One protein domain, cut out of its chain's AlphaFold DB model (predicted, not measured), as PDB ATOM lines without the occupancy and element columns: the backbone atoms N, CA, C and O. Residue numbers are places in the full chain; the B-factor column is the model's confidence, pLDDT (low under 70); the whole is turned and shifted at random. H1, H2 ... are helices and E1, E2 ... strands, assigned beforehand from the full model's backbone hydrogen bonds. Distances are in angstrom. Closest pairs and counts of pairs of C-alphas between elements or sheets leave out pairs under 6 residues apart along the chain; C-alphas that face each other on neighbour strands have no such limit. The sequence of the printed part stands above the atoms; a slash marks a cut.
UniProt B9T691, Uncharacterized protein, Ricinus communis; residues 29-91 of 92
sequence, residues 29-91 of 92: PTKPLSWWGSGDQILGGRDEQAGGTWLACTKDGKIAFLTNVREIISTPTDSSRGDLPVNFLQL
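AT A GLANCE: This is residues 29 to 91 of the 92 residues of an uncharacterized protein of Ricinus communis (UniProt B9T691). A small twisted sheet, E1 E2 E3 E4 in that order, has one short helix, H1, packed along one face near the E3 and E4 side, while residues 70 to 77 stick out as a free loop. The antiparallel strands form a meander, each the neighbour of the one before. The 63 printed residues are mixed in class, under half in named elements, and compact, radius of gyration of the C-alphas 12.1 A, spans 37 by 22 by 17 A.

IN THESE COORDINATES: E1, residues 30 to 36, begins at C-alpha (-33.432, 6.577, 25.117) and covers 13.3 A. E2 is 42 to 47, 13.5 A; E3 55 to 58, 10.8 A; E4 63 to 65, 7.0 A; H1 83 to 90, 10.4 A, ending at C-alpha (-25.696, 4.829, 6.623).

HOW THE PARTS SIT: Hairpin E1 and E2 has N 31 and O 46 at 2.8 A, hairpin E2 and E3 N 43 and O 57 at 2.8 A, hairpin E3 and E4 N 56 and O 64 at 3.0 A. H1, with every O i to N i+4 pair within hydrogen-bond range, is on the sheet at a height of 8.2 A; its closest C-alphas to E4 are Pro 85 and Ala 64, 5.1 A.

THE WHOLE: The printed part has no cut. The link E4 to H1 is long, 17 residues; residues 74 and 76 are under pLDDT 70.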
ATOM      1  N   PRO A  29     -31.028   7.575  29.190       95.94
ATOM      2  CA  PRO A  29     -32.157   8.055  28.410       95.94
ATOM      3  C   PRO A  29     -32.115   7.501  26.982       95.94
ATOM      4  O   PRO A  29     -31.059   7.409  26.351       95.94
ATOM      5  N   THR A  30     -33.280   7.110  26.472       95.50
ATOM      6  CA  THR A  30     -33.432   6.577  25.117       95.50
ATOM      7  C   THR A  30     -34.725   7.068  24.488       95.50
ATOM      8  O   THR A  30     -35.739   7.221  25.172       95.50
ATOM      9  N   LYS A  31     -34.711   7.266  23.170       95.62
ATOM     10  CA  LYS A  31     -35.930   7.520  22.407       95.62
ATOM     11  C   LYS A  31     -36.655   6.212  22.093       95.62
ATOM     12  O   LYS A  31     -35.990   5.224  21.756       95.62
ATOM     13  N   PRO A  32     -38.002   6.217  22.136       92.31
ATOM     14  CA  PRO A  32     -38.814   5.126  21.612       92.31
ATOM     15  C   PRO A  32     -38.500   4.825  20.145       92.31
ATOM     16  O   PRO A  32     -37.873   5.622  19.447       92.31
ATOM     17  N   LEU A  33     -38.984   3.679  19.672       95.38
ATOM     18  CA  LEU A  33     -38.874   3.286  18.272       95.38
ATOM     19  C   LEU A  33     -39.465   4.372  17.363       95.38
ATOM     20  O   LEU A  33     -40.659   4.667  17.430       95.38
ATOM     21  N   SER A  34     -38.636   4.938  16.495       97.06
ATOM     22  CA  SER A  34     -39.063   5.910  15.494       97.06
ATOM     23  C   SER A  34     -38.199   5.804  14.246       97.06
ATOM     24  O   SER A  34     -37.128   5.193  14.268       97.06
ATOM     25  N   TRP A  35     -38.652   6.435  13.165       97.25
ATOM     26  CA  TRP A  35     -37.781   6.746  12.037       97.25
ATOM     27  C   TRP A  35     -36.889   7.943  12.385       97.25
ATOM     28  O   TRP A  35     -37.328   8.851  13.096       97.25
ATOM     29  N   TRP A  36     -35.628   7.905  11.959       95.56
ATOM     30  CA  TRP A  36     -34.653   8.983  12.126       95.56
ATOM     31  C   TRP A  36     -33.486   8.839  11.134       95.56
ATOM     32  O   TRP A  36     -33.445   7.932  10.297       95.56
ATOM     33  N   GLY A  37     -32.519   9.757  11.228       90.94
ATOM     34  CA  GLY A  37     -31.386   9.845  10.307       90.94
ATOM     35  C   GLY A  37     -31.708  10.699   9.080       90.94
ATOM     36  O   GLY A  37     -32.773  11.306   8.990       90.94
ATOM     37  N   SER A  38     -30.769  10.776   8.136       88.56
ATOM     38  CA  SER A  38     -31.003  11.510   6.888       88.56
ATOM     39  C   SER A  38     -32.127  10.839   6.096       88.56
ATOM     40  O   SER A  38     -32.072   9.636   5.851       88.56
ATOM     41  N   GLY A  39     -33.161  11.602   5.734       89.50
ATOM     42  CA  GLY A  39     -34.295  11.105   4.951       89.50
ATOM     43  C   GLY A  39     -35.136  10.021   5.638       89.50
ATOM     44  O   GLY A  39     -35.755   9.219   4.933       89.50
ATOM     45  N   ASP A  40     -35.130   9.959   6.977       92.56
ATOM     46  CA  ASP A  40     -35.896   8.985   7.771       92.56
ATOM     47  C   ASP A  40     -35.671   7.539   7.302       92.56
ATOM     48  O   ASP A  40     -36.613   6.771   7.088       92.56
ATOM     49  N   GLN A  41     -34.407   7.194   7.050       95.12
ATOM     50  CA  GLN A  41     -34.027   5.888   6.510       95.12
ATOM     51  C   GLN A  41     -33.833   4.823   7.584       95.12
ATOM     52  O   GLN A  41     -33.934   3.648   7.253       95.12
ATOM     53  N   ILE A  42     -33.592   5.205   8.841       97.38
ATOM     54  CA  ILE A  42     -33.286   4.276   9.932       97.38
ATOM     55  C   ILE A  42     -34.490   4.168  10.869       97.38
ATOM     56  O   ILE A  42     -34.964   5.179  11.379       97.38
ATOM     57  N   LEU A  43     -34.954   2.944  11.126       97.94
ATOM     58  CA  LEU A  43     -35.945   2.609  12.147       97.94
ATOM     59  C   LEU A  43     -35.254   1.894  13.302       97.94
ATOM     60  O   LEU A  43     -34.688   0.816  13.129       97.94
ATOM     61  N   GLY A  44     -35.318   2.466  14.499       96.88
ATOM     62  CA  GLY A  44     -34.704   1.868  15.681       96.88
ATOM     63  C   GLY A  44     -34.813   2.768  16.900       96.88
ATOM     64  O   GLY A  44     -35.148   3.945  16.781       96.88
ATOM     65  N   GLY A  45     -34.513   2.221  18.076       95.31
ATOM     66  CA  GLY A  45     -34.327   3.046  19.269       95.31
ATOM     67  C   GLY A  45     -33.045   3.874  19.162       95.31
ATOM     68  O   GLY A  45     -32.086   3.456  18.506       95.31
ATOM     69  N   ARG A  46     -33.017   5.046  19.799       95.69
ATOM     70  CA  ARG A  46     -31.853   5.943  19.779       95.69
ATOM     71  C   ARG A  46     -31.403   6.273  21.190       95.69
ATOM     72  O   ARG A  46     -32.220   6.625  22.035       95.69
ATOM     73  N   ASP A  47     -30.110   6.149  21.442       95.12
ATOM     74  CA  ASP A  47     -29.497   6.578  22.693       95.12
ATOM     75  C   ASP A  47     -29.457   8.108  22.741       95.12
ATOM     76  O   ASP A  47     -28.923   8.741  21.831       95.12
ATOM     77  N   GLU A  48     -30.029   8.715  23.780       95.56
ATOM     78  CA  GLU A  48     -30.016  10.176  23.928       95.56
ATOM     79  C   GLU A  48     -28.724  10.689  24.563       95.56
ATOM     80  O   GLU A  48     -28.435  11.878  24.470       95.56
ATOM     81  N   GLN A  49     -27.926   9.808  25.172       93.19
ATOM     82  CA  GLN A  49     -26.652  10.189  25.767       93.19
ATOM     83  C   GLN A  49     -25.528  10.218  24.729       93.19
ATOM     84  O   GLN A  49     -24.810  11.209  24.637       93.19
ATOM     85  N   ALA A  50     -25.371   9.142  23.953       92.88
ATOM     86  CA  ALA A  50     -24.291   9.025  22.971       92.88
ATOM     87  C   ALA A  50     -24.751   9.131  21.507       92.88
ATOM     88  O   ALA A  50     -23.926   9.105  20.605       92.88
ATOM     89  N   GLY A  51     -26.058   9.220  21.239       93.19
ATOM     90  CA  GLY A  51     -26.599   9.447  19.896       93.19
ATOM     91  C   GLY A  51     -26.729   8.213  18.993       93.19
ATOM     92  O   GLY A  51     -27.443   8.309  17.988       93.19
ATOM     93  N   GLY A  52     -26.091   7.091  19.344       95.00
ATOM     94  CA  GLY A  52     -26.083   5.837  18.581       95.00
ATOM     95  C   GLY A  52     -27.325   4.948  18.761       95.00
ATOM     96  O   GLY A  52     -28.359   5.370  19.284       95.00
ATOM     97  N   THR A  53     -27.222   3.683  18.338       96.00
ATOM     98  CA  THR A  53     -28.294   2.678  18.479       96.00
ATOM     99  C   THR A  53     -27.762   1.310  18.912       96.00
ATOM    100  O   THR A  53     -26.564   1.043  18.874       96.00
ATOM    101  N   TRP A  54     -28.663   0.435  19.353       95.31
ATOM    102  CA  TRP A  54     -28.380  -0.953  19.735       95.31
ATOM    103  C   TRP A  54     -29.064  -1.978  18.828       95.31
ATOM    104  O   TRP A  54     -28.603  -3.112  18.752       95.31
ATOM    105  N   LEU A  55     -30.154  -1.595  18.163       97.06
ATOM    106  CA  LEU A  55     -30.863  -2.376  17.155       97.06
ATOM    107  C   LEU A  55     -31.608  -1.401  16.255       97.06
ATOM    108  O   LEU A  55     -32.450  -0.635  16.730       97.06
ATOM    109  N   ALA A  56     -31.324  -1.478  14.963       97.50
ATOM    110  CA  ALA A  56     -32.042  -0.721  13.961       97.50
ATOM    111  C   ALA A  56     -32.003  -1.427  12.603       97.50
ATOM    112  O   ALA A  56     -31.169  -2.304  12.349       97.50
ATOM    113  N   CYS A  57     -32.915  -1.026  11.730       97.50
ATOM    114  CA  CYS A  57     -32.941  -1.434  10.337       97.50
ATOM    115  C   CYS A  57     -33.191  -0.244   9.417       97.50
ATOM    116  O   CYS A  57     -33.573   0.838   9.868       97.50
ATOM    117  N   THR A  58     -32.975  -0.447   8.124       97.25
ATOM    118  CA  THR A  58     -33.262   0.540   7.086       97.25
ATOM    119  C   THR A  58     -34.382   0.086   6.156       97.25
ATOM    120  O   THR A  58     -34.758  -1.088   6.122       97.25
ATOM    121  N   LYS A  59     -34.923   1.024   5.369       94.44
ATOM    122  CA  LYS A  59     -35.980   0.747   4.378       94.44
ATOM    123  C   LYS A  59     -35.529  -0.185   3.248       94.44
ATOM    124  O   LYS A  59     -36.361  -0.901   2.699       94.44
ATOM    125  N   ASP A  60     -34.240  -0.189   2.917       93.38
ATOM    126  CA  ASP A  60     -33.611  -1.076   1.930       93.38
ATOM    127  C   ASP A  60     -33.202  -2.444   2.512       93.38
ATOM    128  O   ASP A  60     -32.688  -3.294   1.790       93.38
ATOM    129  N   GLY A  61     -33.480  -2.694   3.798       93.25
ATOM    130  CA  GLY A  61     -33.363  -4.021   4.405       93.25
ATOM    131  C   GLY A  61     -32.042  -4.308   5.117       93.25
ATOM    132  O   GLY A  61     -31.818  -5.451   5.518       93.25
ATOM    133  N   LYS A  62     -31.177  -3.307   5.337       95.94
ATOM    134  CA  LYS A  62     -30.017  -3.466   6.225       95.94
ATOM    135  C   LYS A  62     -30.511  -3.580   7.664       95.94
ATOM    136  O   LYS A  62     -31.435  -2.882   8.073       95.94
ATOM    137  N   ILE A  63     -29.897  -4.466   8.440       96.75
ATOM    138  CA  ILE A  63     -30.212  -4.678   9.856       96.75
ATOM    139  C   ILE A  63     -28.893  -4.729  10.613       96.75
ATOM    140  O   ILE A  63     -27.990  -5.471  10.229       96.75
ATOM    141  N   ALA A  64     -28.787  -3.965  11.694       97.00
ATOM    142  CA  ALA A  64     -27.629  -3.998  12.571       97.00
ATOM    143  C   ALA A  64     -28.055  -3.979  14.032       97.00
ATOM    144  O   ALA A  64     -29.002  -3.294  14.423       97.00
ATOM    145  N   PHE A  65     -27.325  -4.729  14.847       95.75
ATOM    146  CA  PHE A  65     -27.518  -4.764  16.284       95.75
ATOM    147  C   PHE A  65     -26.185  -4.923  17.003       95.75
ATOM    148  O   PHE A  65     -25.203  -5.392  16.429       95.75
ATOM    149  N   LEU A  66     -26.165  -4.532  18.272       93.31
ATOM    150  CA  LEU A  66     -24.988  -4.599  19.120       93.31
ATOM    151  C   LEU A  66     -25.310  -5.362  20.404       93.31
ATOM    152  O   LEU A  66     -26.254  -5.038  21.127       93.31
ATOM    153  N   THR A  67     -24.478  -6.347  20.724       91.62
ATOM    154  CA  THR A  67     -24.469  -6.989  22.039       91.62
ATOM    155  C   THR A  67     -23.439  -6.323  22.948       91.62
ATOM    156  O   THR A  67     -22.389  -5.848  22.506       91.62
ATOM    157  N   ASN A  68     -23.711  -6.306  24.252       83.31
ATOM    158  CA  ASN A  68     -22.719  -5.843  25.217       83.31
ATOM    159  C   ASN A  68     -21.472  -6.732  25.160       83.31
ATOM    160  O   ASN A  68     -21.577  -7.955  25.115       83.31
ATOM    161  N   VAL A  69     -20.300  -6.100  25.209       81.75
ATOM    162  CA  VAL A  69     -19.031  -6.772  25.474       81.75
ATOM    163  C   VAL A  69     -18.614  -6.381  26.884       81.75
ATOM    164  O   VAL A  69     -18.774  -5.224  27.278       81.75
ATOM    165  N   ARG A  70     -18.152  -7.345  27.679       74.38
ATOM    166  CA  ARG A  70     -17.613  -7.047  29.006       74.38
ATOM    167  C   ARG A  70     -16.185  -6.548  28.823       74.38
ATOM    168  O   ARG A  70     -15.280  -7.344  28.599       74.38
ATOM    169  N   GLU A  71     -16.002  -5.238  28.894       70.69
ATOM    170  CA  GLU A  71     -14.673  -4.630  28.867       70.69
ATOM    171  C   GLU A  71     -14.022  -4.808  30.243       70.69
ATOM    172  O   GLU A  71     -14.591  -4.433  31.268       70.69
ATOM    173  N   ILE A  72     -12.851  -5.449  30.279       72.69
ATOM    174  CA  ILE A  72     -12.069  -5.642  31.515       72.69
ATOM    175  C   ILE A  72     -11.318  -4.348  31.868       72.69
ATOM    176  O   ILE A  72     -11.097  -4.056  33.039       72.69
ATOM    177  N   ILE A  73     -10.965  -3.559  30.851       74.06
ATOM    178  CA  ILE A  73     -10.329  -2.247  30.962       74.06
ATOM    179  C   ILE A  73     -11.065  -1.326  29.990       74.06
ATOM    180  O   ILE A  73     -10.979  -1.532  28.782       74.06
ATOM    181  N   SER A  74     -11.794  -0.336  30.504       68.56
ATOM    182  CA  SER A  74     -12.418   0.695  29.674       68.56
ATOM    183  C   SER A  74     -11.504   1.918  29.614       68.56
ATOM    184  O   SER A  74     -11.356   2.638  30.605       68.56
ATOM    185  N   THR A  75     -10.882   2.167  28.467       72.31
ATOM    186  CA  THR A  75     -10.263   3.466  28.180       72.31
ATOM    187  C   THR A  75     -11.356   4.435  27.739       72.31
ATOM    188  O   THR A  75     -12.134   4.064  26.859       72.31
ATOM    189  N   PRO A  76     -11.442   5.655  28.296       69.44
ATOM    190  CA  PRO A  76     -12.377   6.654  27.797       69.44
ATOM    191  C   PRO A  76     -12.118   6.915  26.311       69.44
ATOM    192  O   PRO A  76     -10.987   7.209  25.923       69.44
ATOM    193  N   THR A  77     -13.156   6.795  25.489       76.69
ATOM    194  CA  THR A  77     -13.126   7.153  24.068       76.69
ATOM    195  C   THR A  77     -14.219   8.167  23.782       76.69
ATOM    196  O   THR A  77     -15.301   8.085  24.361       76.69
ATOM    197  N   ASP A  78     -13.968   9.077  22.842       80.12
ATOM    198  CA  ASP A  78     -14.975  10.053  22.397       80.12
ATOM    199  C   ASP A  78     -16.108   9.404  21.582       80.12
ATOM    200  O   ASP A  78     -17.168   9.997  21.398       80.12
ATOM    201  N   SER A  79     -15.897   8.179  21.090       85.50
ATOM    202  CA  SER A  79     -16.871   7.432  20.289       85.50
ATOM    203  C   SER A  79     -17.616   6.386  21.110       85.50
ATOM    204  O   SER A  79     -17.051   5.747  22.000       85.50
ATOM    205  N   SER A  80     -18.881   6.160  20.760       90.50
ATOM    206  CA  SER A  80     -19.711   5.120  21.358       90.50
ATOM    207  C   SER A  80     -19.730   3.881  20.474       90.50
ATOM    208  O   SER A  80     -19.821   3.964  19.253       90.50
ATOM    209  N   ARG A  81     -19.768   2.684  21.073       91.31
ATOM    210  CA  ARG A  81     -20.004   1.449  20.297       91.31
ATOM    211  C   ARG A  81     -21.370   1.452  19.600       91.31
ATOM    212  O   ARG A  81     -21.547   0.737  18.619       91.31
ATOM    213  N   GLY A  82     -22.309   2.278  20.071       93.62
ATOM    214  CA  GLY A  82     -23.589   2.513  19.402       93.62
ATOM    215  C   GLY A  82     -23.460   3.166  18.022       93.62
ATOM    216  O   GLY A  82     -24.428   3.123  17.268       93.62
ATOM    217  N   ASP A  83     -22.293   3.712  17.666       94.69
ATOM    218  CA  ASP A  83     -22.023   4.280  16.342       94.69
ATOM    219  C   ASP A  83     -21.758   3.191  15.293       94.69
ATOM    220  O   ASP A  83     -22.030   3.389  14.113       94.69
ATOM    221  N   LEU A  84     -21.295   2.004  15.707       94.94
ATOM    222  CA  LEU A  84     -21.038   0.872  14.807       94.94
ATOM    223  C   LEU A  84     -22.273   0.486  13.968       94.94
ATOM    224  O   LEU A  84     -22.161   0.466  12.739       94.94
ATOM    225  N   PRO A  85     -23.452   0.209  14.569       96.06
ATOM    226  CA  PRO A  85     -24.649  -0.074  13.784       96.06
ATOM    227  C   PRO A  85     -25.104   1.136  12.962       96.06
ATOM    228  O   PRO A  85     -25.547   0.951  11.836       96.06
ATOM    229  N   VAL A  86     -24.962   2.366  13.465       96.00
ATOM    230  CA  VAL A  86     -25.354   3.571  12.710       96.00
ATOM    231  C   VAL A  86     -24.534   3.711  11.434       96.00
ATOM    232  O   VAL A  86     -25.108   3.882  10.362       96.00
ATOM    233  N   ASN A  87     -23.215   3.569  11.536       95.56
ATOM    234  CA  ASN A  87     -22.312   3.665  10.398       95.56
ATOM    235  C   ASN A  87     -22.642   2.602   9.344       95.56
ATOM    236  O   ASN A  87     -22.762   2.931   8.169       95.56
ATOM    237  N   PHE A  88     -22.874   1.348   9.749       96.69
ATOM    238  CA  PHE A  88     -23.286   0.292   8.817       96.69
ATOM    239  C   PHE A  88     -24.596   0.621   8.083       96.69
ATOM    240  O   PHE A  88     -24.707   0.381   6.884       96.69
ATOM    241  N   LEU A  89     -25.578   1.186   8.790       96.19
ATOM    242  CA  LEU A  89     -26.890   1.515   8.226       96.19
ATOM    243  C   LEU A  89     -26.865   2.755   7.315       96.19
ATOM    244  O   LEU A  89     -27.783   2.933   6.522       96.19
ATOM    245  N   GLN A  90     -25.845   3.611   7.430       93.81
ATOM    246  CA  GLN A  90     -25.696   4.829   6.623       93.81
ATOM    247  C   GLN A  90     -24.786   4.661   5.403       93.81
ATOM    248  O   GLN A  90     -24.882   5.450   4.465       93.81
ATOM    249  N   LEU A  91     -23.886   3.676   5.411       84.88
ATOM    250  CA  LEU A  91     -23.060   3.357   4.249       84.88
ATOM    251  C   LEU A  91     -23.964   2.869   3.117       84.88
ATOM    252  O   LEU A  91     -24.806   2.011   3.363       84.88
TER     253      LEU A  91